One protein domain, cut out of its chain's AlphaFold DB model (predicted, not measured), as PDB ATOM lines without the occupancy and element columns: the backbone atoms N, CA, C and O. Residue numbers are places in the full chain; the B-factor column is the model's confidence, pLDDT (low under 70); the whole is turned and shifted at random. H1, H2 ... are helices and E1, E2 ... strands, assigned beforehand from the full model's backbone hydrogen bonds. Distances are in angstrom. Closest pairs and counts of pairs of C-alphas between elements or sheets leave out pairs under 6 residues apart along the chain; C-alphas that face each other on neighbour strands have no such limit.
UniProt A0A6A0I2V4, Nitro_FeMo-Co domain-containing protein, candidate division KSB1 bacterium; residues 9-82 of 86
ATOM      1  N   LEU A   9     110.724 108.463  83.661       87.88
ATOM      2  CA  LEU A   9     109.503 109.216  83.351       87.88
ATOM      3  C   LEU A   9     109.038 108.988  81.909       87.88
ATOM      4  O   LEU A   9     107.842 108.877  81.656       87.88
ATOM      5  N   GLU A  10     109.971 108.854  80.966       91.62
ATOM      6  CA  GLU A  10     109.632 108.524  79.578       91.62
ATOM      7  C   GLU A  10     109.073 107.105  79.451       91.62
ATOM      8  O   GLU A  10     108.133 106.888  78.687       91.62
ATOM      9  N   LYS A  11     109.592 106.145  80.231       90.75
ATOM     10  CA  LYS A  11     109.012 104.794  80.304       90.75
ATOM     11  C   LYS A  11     107.569 104.836  80.798       90.75
ATOM     12  O   LYS A  11     106.721 104.172  80.215       90.75
ATOM     13  N   ILE A  12     107.292 105.619  81.841       90.19
ATOM     14  CA  ILE A  12     105.938 105.774  82.389       90.19
ATOM     15  C   ILE A  12     105.007 106.375  81.336       90.19
ATOM     16  O   ILE A  12     103.964 105.797  81.049       90.19
ATOM     17  N   ASN A  13     105.417 107.470  80.692       90.88
ATOM     18  CA  ASN A  13     104.621 108.099  79.639       90.88
ATOM     19  C   ASN A  13     104.346 107.139  78.471       90.88
ATOM     20  O   ASN A  13     103.240 107.130  77.938       90.88
ATOM     21  N   MET A  14     105.315 106.301  78.090       92.50
ATOM     22  CA  MET A  14     105.093 105.275  77.070       92.50
ATOM     23  C   MET A  14     104.074 104.225  77.527       92.50
ATOM     24  O   MET A  14     103.187 103.875  76.757       92.50
ATOM     25  N   LEU A  15     104.167 103.734  78.766       92.56
ATOM     26  CA  LEU A  15     103.186 102.789  79.313       92.56
ATOM     27  C   LEU A  15     101.772 103.389  79.319       92.56
ATOM     28  O   LEU A  15     100.825 102.709  78.934       92.56
ATOM     29  N   MET A  16     101.643 104.674  79.659       90.50
ATOM     30  CA  MET A  16     100.374 105.404  79.577       90.50
ATOM     31  C   MET A  16      99.850 105.483  78.136       90.50
ATOM     32  O   MET A  16      98.684 105.197  77.885       90.50
ATOM     33  N   GLN A  17     100.706 105.833  77.171       91.69
ATOM     34  CA  GLN A  17     100.331 105.914  75.752       91.69
ATOM     35  C   GLN A  17      99.892 104.566  75.168       91.69
ATOM     36  O   GLN A  17      99.096 104.532  74.234       91.69
ATOM     37  N   LEU A  18     100.394 103.461  75.720       92.44
ATOM     38  CA  LEU A  18     100.004 102.104  75.337       92.44
ATOM     39  C   LEU A  18      98.682 101.652  75.973       92.44
ATOM     40  O   LEU A  18      98.236 100.544  75.688       92.44
ATOM     41  N   GLY A  19      98.067 102.475  76.827       92.12
ATOM     42  CA  GLY A  19      96.820 102.137  77.510       92.12
ATOM     43  C   GLY A  19      96.996 101.088  78.607       92.12
ATOM     44  O   GLY A  19      96.084 100.310  78.863       92.12
ATOM     45  N   VAL A  20      98.172 101.019  79.239       93.44
ATOM     46  CA  VAL A  20      98.379 100.121  80.382       93.44
ATOM     47  C   VAL A  20      97.556 100.618  81.568       93.44
ATOM     48  O   VAL A  20      97.721 101.750  82.005       93.44
ATOM     49  N   GLU A  21      96.709  99.754  82.123       92.12
ATOM     50  CA  GLU A  21      95.863 100.084  83.281       92.12
ATOM     51  C   GLU A  21      96.505  99.676  84.615       92.12
ATOM     52  O   GLU A  21      96.326 100.342  85.635       92.12
ATOM     53  N   VAL A  22      97.277  98.581  84.615       92.38
ATOM     54  CA  VAL A  22      97.867  97.990  85.823       92.38
ATOM     55  C   VAL A  22      99.346  97.679  85.608       92.38
ATOM     56  O   VAL A  22      99.724  97.028  84.635       92.38
ATOM     57  N   VAL A  23     100.186  98.098  86.554       92.12
ATOM     58  CA  VAL A  23     101.620  97.793  86.604       92.12
ATOM     59  C   VAL A  23     101.912  96.929  87.822       92.12
ATOM     60  O   VAL A  23     101.725  97.358  88.959       92.12
ATOM     61  N   ILE A  24     102.421  95.722  87.585       91.94
ATOM     62  CA  ILE A  24     102.884  94.808  88.632       91.94
ATOM     63  C   ILE A  24     104.411  94.802  88.612       91.94
ATOM     64  O   ILE A  24     105.014  94.585  87.561       91.94
ATOM     65  N   CYS A  25     105.052  95.066  89.750       90.25
ATOM     66  CA  CYS A  25     106.511  95.160  89.807       90.25
ATOM     67  C   CYS A  25     107.086  94.733  91.162       90.25
ATOM     68  O   CYS A  25     106.422  94.804  92.195       90.25
ATOM     69  N   GLY A  26     108.356  94.318  91.165       87.56
ATOM     70  CA  GLY A  26     109.073  93.943  92.390       87.56
ATOM     71  C   GLY A  26     109.600  95.122  93.205       87.56
ATOM     72  O   GLY A  26     109.861  94.974  94.396       87.56
ATOM     73  N   GLY A  27     109.718  96.297  92.591       85.44
ATOM     74  CA  GLY A  27     110.164  97.516  93.251       85.44
ATOM     75  C   GLY A  27     109.905  98.738  92.382       85.44
ATOM     76  O   GLY A  27     109.967  98.671  91.153       85.44
ATOM     77  N   ILE A  28     109.608  99.851  93.040       86.94
ATOM     78  CA  ILE A  28     109.354 101.139  92.406       86.94
ATOM     79  C   ILE A  28     109.789 102.254  93.356       86.94
ATOM     80  O   ILE A  28     109.722 102.098  94.574       86.94
ATOM     81  N   THR A  29     110.251 103.374  92.809       87.62
ATOM     82  CA  THR A  29     110.502 104.580  93.605       87.62
ATOM     83  C   THR A  29     109.189 105.298  93.908       87.62
ATOM     84  O   THR A  29     108.221 105.194  93.154       87.62
ATOM     85  N   GLU A  30     109.161 106.084  94.982       84.88
ATOM     86  CA  GLU A  30     107.981 106.872  95.356       84.88
ATOM     87  C   GLU A  30     107.539 107.824  94.234       84.88
ATOM     88  O   GLU A  30     106.370 107.836  93.861       84.88
ATOM     89  N   ILE A  31     108.486 108.535  93.610       88.56
ATOM     90  CA  ILE A  31     108.210 109.465  92.502       88.56
ATOM     91  C   ILE A  31     107.490 108.753  91.348       88.56
ATOM     92  O   ILE A  31     106.498 109.260  90.825       88.56
ATOM     93  N   CYS A  32     107.962 107.566  90.955       89.31
ATOM     94  CA  CYS A  32     107.339 106.797  89.881       89.31
ATOM     95  C   CYS A  32     105.956 106.276  90.289       89.31
ATOM     96  O   CYS A  32     105.030 106.322  89.484       89.31
ATOM     97  N   SER A  33     105.801 105.814  91.533       87.25
ATOM     98  CA  SER A  33     104.509 105.349  92.047       87.25
ATOM     99  C   SER A  33     103.471 106.468  92.076       87.25
ATOM    100  O   SER A  33     102.344 106.255  91.638       87.25
ATOM    101  N   ASN A  34     103.851 107.657  92.548       87.81
ATOM    102  CA  ASN A  34     102.976 108.826  92.561       87.81
ATOM    103  C   ASN A  34     102.576 109.199  91.134       87.81
ATOM    104  O   ASN A  34     101.397 109.381  90.861       87.81
ATOM    105  N   LYS A  35     103.525 109.180  90.190       89.81
ATOM    106  CA  LYS A  35     103.233 109.490  88.788       89.81
ATOM    107  C   LYS A  35     102.230 108.525  88.151       89.81
ATOM    108  O   LYS A  35     101.349 108.976  87.424       89.81
ATOM    109  N   PHE A  36     102.356 107.224  88.412       89.19
ATOM    110  CA  PHE A  36     101.378 106.242  87.942       89.19
ATOM    111  C   PHE A  36      99.996 106.479  88.565       89.19
ATOM    112  O   PHE A  36      99.002 106.513  87.839       89.19
ATOM    113  N   ASN A  37      99.932 106.717  89.876       85.25
ATOM    114  CA  ASN A  37      98.669 106.991  90.564       85.25
ATOM    115  C   ASN A  37      97.988 108.262  90.024       85.25
ATOM    116  O   ASN A  37      96.797 108.232  89.720       85.25
ATOM    117  N   ASP A  38      98.747 109.343  89.817       88.44
ATOM    118  CA  ASP A  38      98.251 110.602  89.242       88.44
ATOM    119  C   ASP A  38      97.737 110.427  87.804       88.44
ATOM    120  O   ASP A  38      96.858 111.161  87.355       88.44
ATOM    121  N   SER A  39      98.274 109.448  87.067       85.81
ATOM    122  CA  SER A  39      97.795 109.082  85.727       85.81
ATOM    123  C   SER A  39      96.563 108.170  85.716       85.81
ATOM    124  O   SER A  39      96.098 107.806  84.638       85.81
ATOM    125  N   GLY A  40      96.033 107.786  86.883       86.12
ATOM    126  CA  GLY A  40      94.912 106.850  86.991       86.12
ATOM    127  C   GLY A  40      95.294 105.388  86.742       86.12
ATOM    128  O   GLY A  40      94.410 104.544  86.612       86.12
ATOM    129  N   MET A  41      96.592 105.075  86.691       91.31
ATOM    130  CA  MET A  41      97.086 103.704  86.582       91.31
ATOM    131  C   MET A  41      97.222 103.079  87.968       91.31
ATOM    132  O   MET A  41      97.665 103.723  88.919       91.31
ATOM    133  N   GLN A  42      96.915 101.789  88.077       89.19
ATOM    134  CA  GLN A  42      97.106 101.043  89.314       89.19
ATOM    135  C   GLN A  42      98.523 100.469  89.382       89.19
ATOM    136  O   GLN A  42      98.953  99.745  88.486       89.19
ATOM    137  N   VAL A  43      99.231 100.709  90.486       87.69
ATOM    138  CA  VAL A  43     100.524 100.063  90.759       87.69
ATOM    139  C   VAL A  43     100.372  99.021  91.859       87.69
ATOM    140  O   VAL A  43      99.860  99.310  92.938       87.69
ATOM    141  N   ILE A  44     100.868  97.812  91.598       89.44
ATOM    142  CA  ILE A  44     101.023  96.735  92.578       89.44
ATOM    143  C   ILE A  44     102.529  96.493  92.768       89.44
ATOM    144  O   ILE A  44     103.137  95.737  92.000       89.44
ATOM    145  N   PRO A  45     103.164  97.178  93.734       86.94
ATOM    146  CA  PRO A  45     104.591  97.034  93.987       86.94
ATOM    147  C   PRO A  45     104.896  95.823  94.878       86.94
ATOM    148  O   PRO A  45     103.999  95.202  95.450       86.94
ATOM    149  N   TRP A  46     106.191  95.542  95.041       84.50
ATOM    150  CA  TRP A  46     106.732  94.537  95.966       84.50
ATOM    151  C   TRP A  46     106.344  93.088  95.653       84.50
ATOM    152  O   TRP A  46     106.381  92.224  96.529       84.50
ATOM    153  N   VAL A  47     106.024  92.811  94.391       86.50
ATOM    154  CA  VAL A  47     105.679  91.475  93.911       86.50
ATOM    155  C   VAL A  47     106.945  90.700  93.542       86.50
ATOM    156  O   VAL A  47     107.761  91.150  92.740       86.50
ATOM    157  N   ARG A  48     107.114  89.517  94.131       85.00
ATOM    158  CA  ARG A  48     108.211  88.578  93.856       85.00
ATOM    159  C   ARG A  48     107.654  87.281  93.275       85.00
ATOM    160  O   ARG A  48     106.582  86.856  93.689       85.00
ATOM    161  N   GLY A  49     108.407  86.650  92.380       86.75
ATOM    162  CA  GLY A  49     108.040  85.384  91.742       86.75
ATOM    163  C   GLY A  49     108.193  85.444  90.226       86.75
ATOM    164  O   GLY A  49     108.560  86.484  89.676       86.75
ATOM    165  N   GLU A  50     107.909  84.322  89.572       91.69
ATOM    166  CA  GLU A  50     107.911  84.232  88.111       91.69
ATOM    167  C   GLU A  50     106.744  85.021  87.510       91.69
ATOM    168  O   GLU A  50     105.643  85.065  88.070       91.69
ATOM    169  N   ALA A  51     106.977  85.655  86.360       91.25
ATOM    170  CA  ALA A  51     106.021  86.580  85.754       91.25
ATOM    171  C   ALA A  51     104.681  85.901  85.421       91.25
ATOM    172  O   ALA A  51     103.616  86.469  85.664       91.25
ATOM    173  N   GLU A  52     104.728  84.672  84.911       94.75
ATOM    174  CA  GLU A  52     103.564  83.863  84.557       94.75
ATOM    175  C   GLU A  52     102.743  83.482  85.791       94.75
ATOM    176  O   GLU A  52     101.511  83.555  85.772       94.75
ATOM    177  N   GLU A  53     103.410  83.123  86.890       92.56
ATOM    178  CA  GLU A  53     102.739  82.795  88.145       92.56
ATOM    179  C   GLU A  53     102.053  84.037  88.721       92.56
ATOM    180  O   GLU A  53     100.855  84.006  89.015       92.56
ATOM    181  N   VAL A  54     102.778  85.153  88.800       92.50
ATOM    182  CA  VAL A  54     102.254  86.451  89.241       92.50
ATOM    183  C   VAL A  54     101.029  86.858  88.425       92.50
ATOM    184  O   VAL A  54      99.997  87.226  88.992       92.50
ATOM    185  N   LEU A  55     101.109  86.749  87.098       93.81
ATOM    186  CA  LEU A  55     100.002  87.077  86.210       93.81
ATOM    187  C   LEU A  55      98.797  86.157  86.448       93.81
ATOM    188  O   LEU A  55      97.669  86.638  86.548       93.81
ATOM    189  N   SER A  56      99.019  84.848  86.603       94.38
ATOM    190  CA  SER A  56      97.937  83.893  86.874       94.38
ATOM    191  C   SER A  56      97.205  84.200  88.189       94.38
ATOM    192  O   SER A  56      95.975  84.169  88.244       94.38
ATOM    193  N   GLN A  57      97.942  84.579  89.237       91.81
ATOM    194  CA  GLN A  57      97.380  84.940  90.539       91.81
ATOM    195  C   GLN A  57      96.658  86.290  90.495       91.81
ATOM    196  O   GLN A  57      95.644  86.461  91.176       91.81
ATOM    197  N   PHE A  58      97.148  87.244  89.696       92.62
ATOM    198  CA  PHE A  58      96.469  88.516  89.449       92.62
ATOM    199  C   PHE A  58      95.104  88.299  88.799       92.62
ATOM    200  O   PHE A  58      94.090  88.726  89.349       92.62
ATOM    201  N   LEU A  59      95.074  87.558  87.690       93.81
ATOM    202  CA  LEU A  59      93.846  87.253  86.954       93.81
ATOM    203  C   LEU A  59      92.852  86.435  87.793       93.81
ATOM    204  O   LEU A  59      91.645  86.603  87.661       93.81
ATOM    205  N   ALA A  60      93.346  85.590  88.702       93.44
ATOM    206  CA  ALA A  60      92.516  84.844  89.645       93.44
ATOM    207  C   ALA A  60      92.012  85.676  90.845       93.44
ATOM    208  O   ALA A  60      91.330  85.126  91.713       93.44
ATOM    209  N   GLY A  61      92.382  86.959  90.959       89.69
ATOM    210  CA  GLY A  61      92.041  87.811  92.105       89.69
ATOM    211  C   GLY A  61      92.720  87.392  93.417       89.69
ATOM    212  O   GLY A  61      92.227  87.686  94.507       89.69
ATOM    213  N   LYS A  62      93.838  86.661  93.338       87.69
ATOM    214  CA  LYS A  62      94.546  86.058  94.482       87.69
ATOM    215  C   LYS A  62      95.891  86.708  94.790       87.69
ATOM    216  O   LYS A  62      96.438  86.444  95.858       87.69
ATOM    217  N   LEU A  63      96.391  87.590  93.921       82.06
ATOM    218  CA  LEU A  63      97.713  88.209  94.075       82.06
ATOM    219  C   LEU A  63      97.900  88.917  95.431       82.06
ATOM    220  O   LEU A  63      98.960  88.813  96.039       82.06
ATOM    221  N   ALA A  64      96.852  89.552  95.964       66.00
ATOM    222  CA  ALA A  64      96.901  90.255  97.250       66.00
ATOM    223  C   ALA A  64      97.118  89.338  98.473       66.00
ATOM    224  O   ALA A  64      97.463  89.827  99.543       66.00
ATOM    225  N   LYS A  65      96.905  88.022  98.344       54.62
ATOM    226  CA  LYS A  65      97.052  87.065  99.455       54.62
ATOM    227  C   LYS A  65      98.479  86.540  99.619       54.62
ATOM    228  O   LYS A  65      98.772  85.927 100.638       54.62
ATOM    229  N   ILE A  66      99.339  86.762  98.624       51.44
ATOM    230  CA  ILE A  66     100.678  86.158  98.544       51.44
ATOM    231  C   ILE A  66     101.769  87.166  98.945       51.44
ATOM    232  O   ILE A  66     102.896  86.780  99.234       51.44
ATOM    233  N   PHE A  67     101.422  88.451  99.071       56.41
ATOM    234  CA  PHE A  67     102.320  89.480  99.593       56.41
ATOM    235  C   PHE A  67     101.805  89.945 100.947       56.41
ATOM    236  O   PHE A  67     100.686  90.451 101.061       56.41
ATOM    237  N   PRO A  68     102.642  89.798 101.983       50.16
ATOM    238  CA  PRO A  68     103.428  90.985 102.241       50.16
ATOM    239  C   PRO A  68     104.854  90.687 102.730       50.16
ATOM    240  O   PRO A  68     105.066  89.984 103.714       50.16
ATOM    241  N   ASP A  69     105.830  91.378 102.144       51.56
ATOM    242  CA  ASP A  69     106.849  91.988 102.995       51.56
ATOM    243  C   ASP A  69     106.172  93.216 103.631       51.56
ATOM    244  O   ASP A  69     106.176  94.317 103.077       51.56
ATOM    245  N   ARG A  70     105.392  92.964 104.693       52.72
ATOM    246  CA  ARG A  70     104.466  93.939 105.315       52.72
ATOM    247  C   ARG A  70     105.227  95.158 105.808       52.72
ATOM    248  O   ARG A  70     104.747  96.275 105.682       52.72
ATOM    249  N   GLU A  71     106.454  94.905 106.239       55.00
ATOM    250  CA  GLU A  71     107.442  95.882 106.662       55.00
ATOM    251  C   GLU A  71     107.748  96.897 105.550       55.00
ATOM    252  O   GLU A  71     107.627  98.095 105.784       55.00
ATOM    253  N   ARG A  72     107.993  96.455 104.305       57.06
ATOM    254  CA  ARG A  72     108.227  97.383 103.177       57.06
ATOM    255  C   ARG A  72     106.979  98.136 102.721       57.06
ATOM    256  O   ARG A  72     107.091  99.249 102.213       57.06
ATOM    257  N   ILE A  73     105.790  97.550 102.862       58.53
ATOM    258  CA  ILE A  73     104.532  98.244 102.535       58.53
ATOM    259  C   ILE A  73     104.264  99.354 103.554       58.53
ATOM    260  O   ILE A  73     103.883 100.456 103.158       58.53
ATOM    261  N   ASP A  74     104.467  99.080 104.843       56.84
ATOM    262  CA  ASP A  74     104.290 100.065 105.908       56.84
ATOM    263  C   ASP A  74     105.390 101.136 105.879       56.84
ATOM    264  O   ASP A  74     105.087 102.308 106.083       56.84
ATOM    265  N   GLU A  75     106.626 100.783 105.512       56.88
ATOM    266  CA  GLU A  75     107.712 101.733 105.234       56.88
ATOM    267  C   GLU A  75     107.375 102.641 104.041       56.88
ATOM    268  O   GLU A  75     107.427 103.864 104.153       56.88
ATOM    269  N   PHE A  76     106.927 102.068 102.919       57.59
ATOM    270  CA  PHE A  76     106.520 102.838 101.741       57.59
ATOM    271  C   PHE A  76     105.320 103.757 102.031       57.59
ATOM    272  O   PHE A  76     105.297 104.916 101.617       57.59
ATOM    273  N   ARG A  77     104.332 103.275 102.794       57.28
ATOM    274  CA  ARG A  77     103.199 104.087 103.273       57.28
ATOM    275  C   ARG A  77     103.602 105.105 104.343       57.28
ATOM    276  O   ARG A  77     102.897 106.093 104.521       57.28
ATOM    277  N   GLY A  78     104.680 104.860 105.082       56.44
ATOM    278  CA  GLY A  78     105.259 105.781 106.057       56.44
ATOM    279  C   GLY A  78     105.990 106.941 105.383       56.44
ATOM    280  O   GLY A  78     105.824 108.082 105.804       56.44
ATOM    281  N   LEU A  79     106.708 106.666 104.290       52.78
ATOM    282  CA  LEU A  79     107.404 107.663 103.469       52.78
ATOM    283  C   LEU A  79     106.430 108.591 102.724       52.78
ATOM    284  O   LEU A  79     106.619 109.809 102.730       52.78
ATOM    285  N   SER A  80     105.316 108.059 102.205       51.16
ATOM    286  CA  SER A  80     104.296 108.892 101.547       51.16
ATOM    287  C   SER A  80     103.544 109.828 102.506       51.16
ATOM    288  O   SER A  80     102.954 110.821 102.077       51.16
ATOM    289  N   LYS A  81     103.588 109.574 103.823       50.31
ATOM    290  CA  LYS A  81     102.995 110.461 104.842       50.31
ATOM    291  C   LYS A  81     103.852 111.683 105.176       50.31
ATOM    292  O   LYS A  81     103.341 112.604 105.810       50.31
ATOM    293  N   THR A  82     105.107 111.741 104.732       45.78
ATOM    294  CA  THR A  82     105.999 112.894 104.955       45.78
ATOM    295  C   THR A  82     105.941 113.972 103.862       45.78
ATOM    296  O   THR A  82     106.613 114.991 103.993       45.78
TER     297      THR A  82
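What this domain is: This is residues 9 to 82 of the 86 residues of the protein "Nitro_FeMo-Co domain-containing protein" of candidate division KSB1 bacterium (UniProt A0A6A0I2V4). Two very short parallel strands, E1 and E2, lie in the middle, with helices H1 and H2 side by side to one side of them and H3 to the opposite side. The last helix, H4, stands like a post along a third side, well away from the strands, its later part reaching back near H2. The printed part has 74 residues with four named helices and two named strands, in the order H1, E1, H2, E2, H3, H4, and its class is mostly helix. It is compact, with a radius of gyration of the C-alphas of 12.8 A and spans of 32 by 29 by 17 A.

Where its parts are: Find C-alpha 9 at (109.503, 109.216, 83.351), where H1 begins; it takes residues 9 to 17 and is 12.4 A long from first to last C-alpha. Next comes E1, residues 22 to 24, 6.6 A long. H2 follows as residues 30 to 38, starting from C-alpha 30 at (107.981, 106.872, 95.356) and covering 12.1 A. E2 is residues 42 to 44, 6.7 A long, and H3 is residues 51 to 59, 12.3 A long. H4, residues 70 to 82, is the longest helix at 19.0 A and ends at C-alpha 82 at (105.999, 112.894, 104.955).

How they stand to each other: Begin with E1 and E2, parallel neighbours whose directions differ by 14 degrees. C-alphas 22 and 42 face each other at 4.7 A, and you will find N 23 and O 42, and N 44 and O 23, within hydrogen-bond range at 2.8 A each. E1, H2 and E2 form a strand-helix-strand unit, two parallel strands with a helix between them along the chain, and its crossover is right-handed. The closest C-alphas of H2 and E2 are those of Ser 33 and Val 43, 6.7 A apart. H1 and H2 touch, closest at the C-alphas of Ile 12 and Phe 36, 7.2 A apart. They run the same way at a shallow tilt of 24 degrees. H2 and H4 are close but not clearly touching, with the C-alphas of Glu 30 and Ser 80 closest at 7.5 A, and stand about perpendicular at 78 degrees. H3 touches no helix, and it is only just apart from E1, with the closest C-alphas at 8.4 A. Every O i to N i+4 pair is within hydrogen-bond range in H1, H2 and H3, and 7 of 9 are in H4.

The domain as a whole: Look at the C-alphas of Glu 52 and Thr 82, the two farthest apart, at 35.6 A. The printed part has no cut and no long link; the 10-residue link from H3 to H4 is short but not tight. The mean pLDDT of the printed part is 80.7, and residues 64 to 82 are under 70; in H4 the mean is 54.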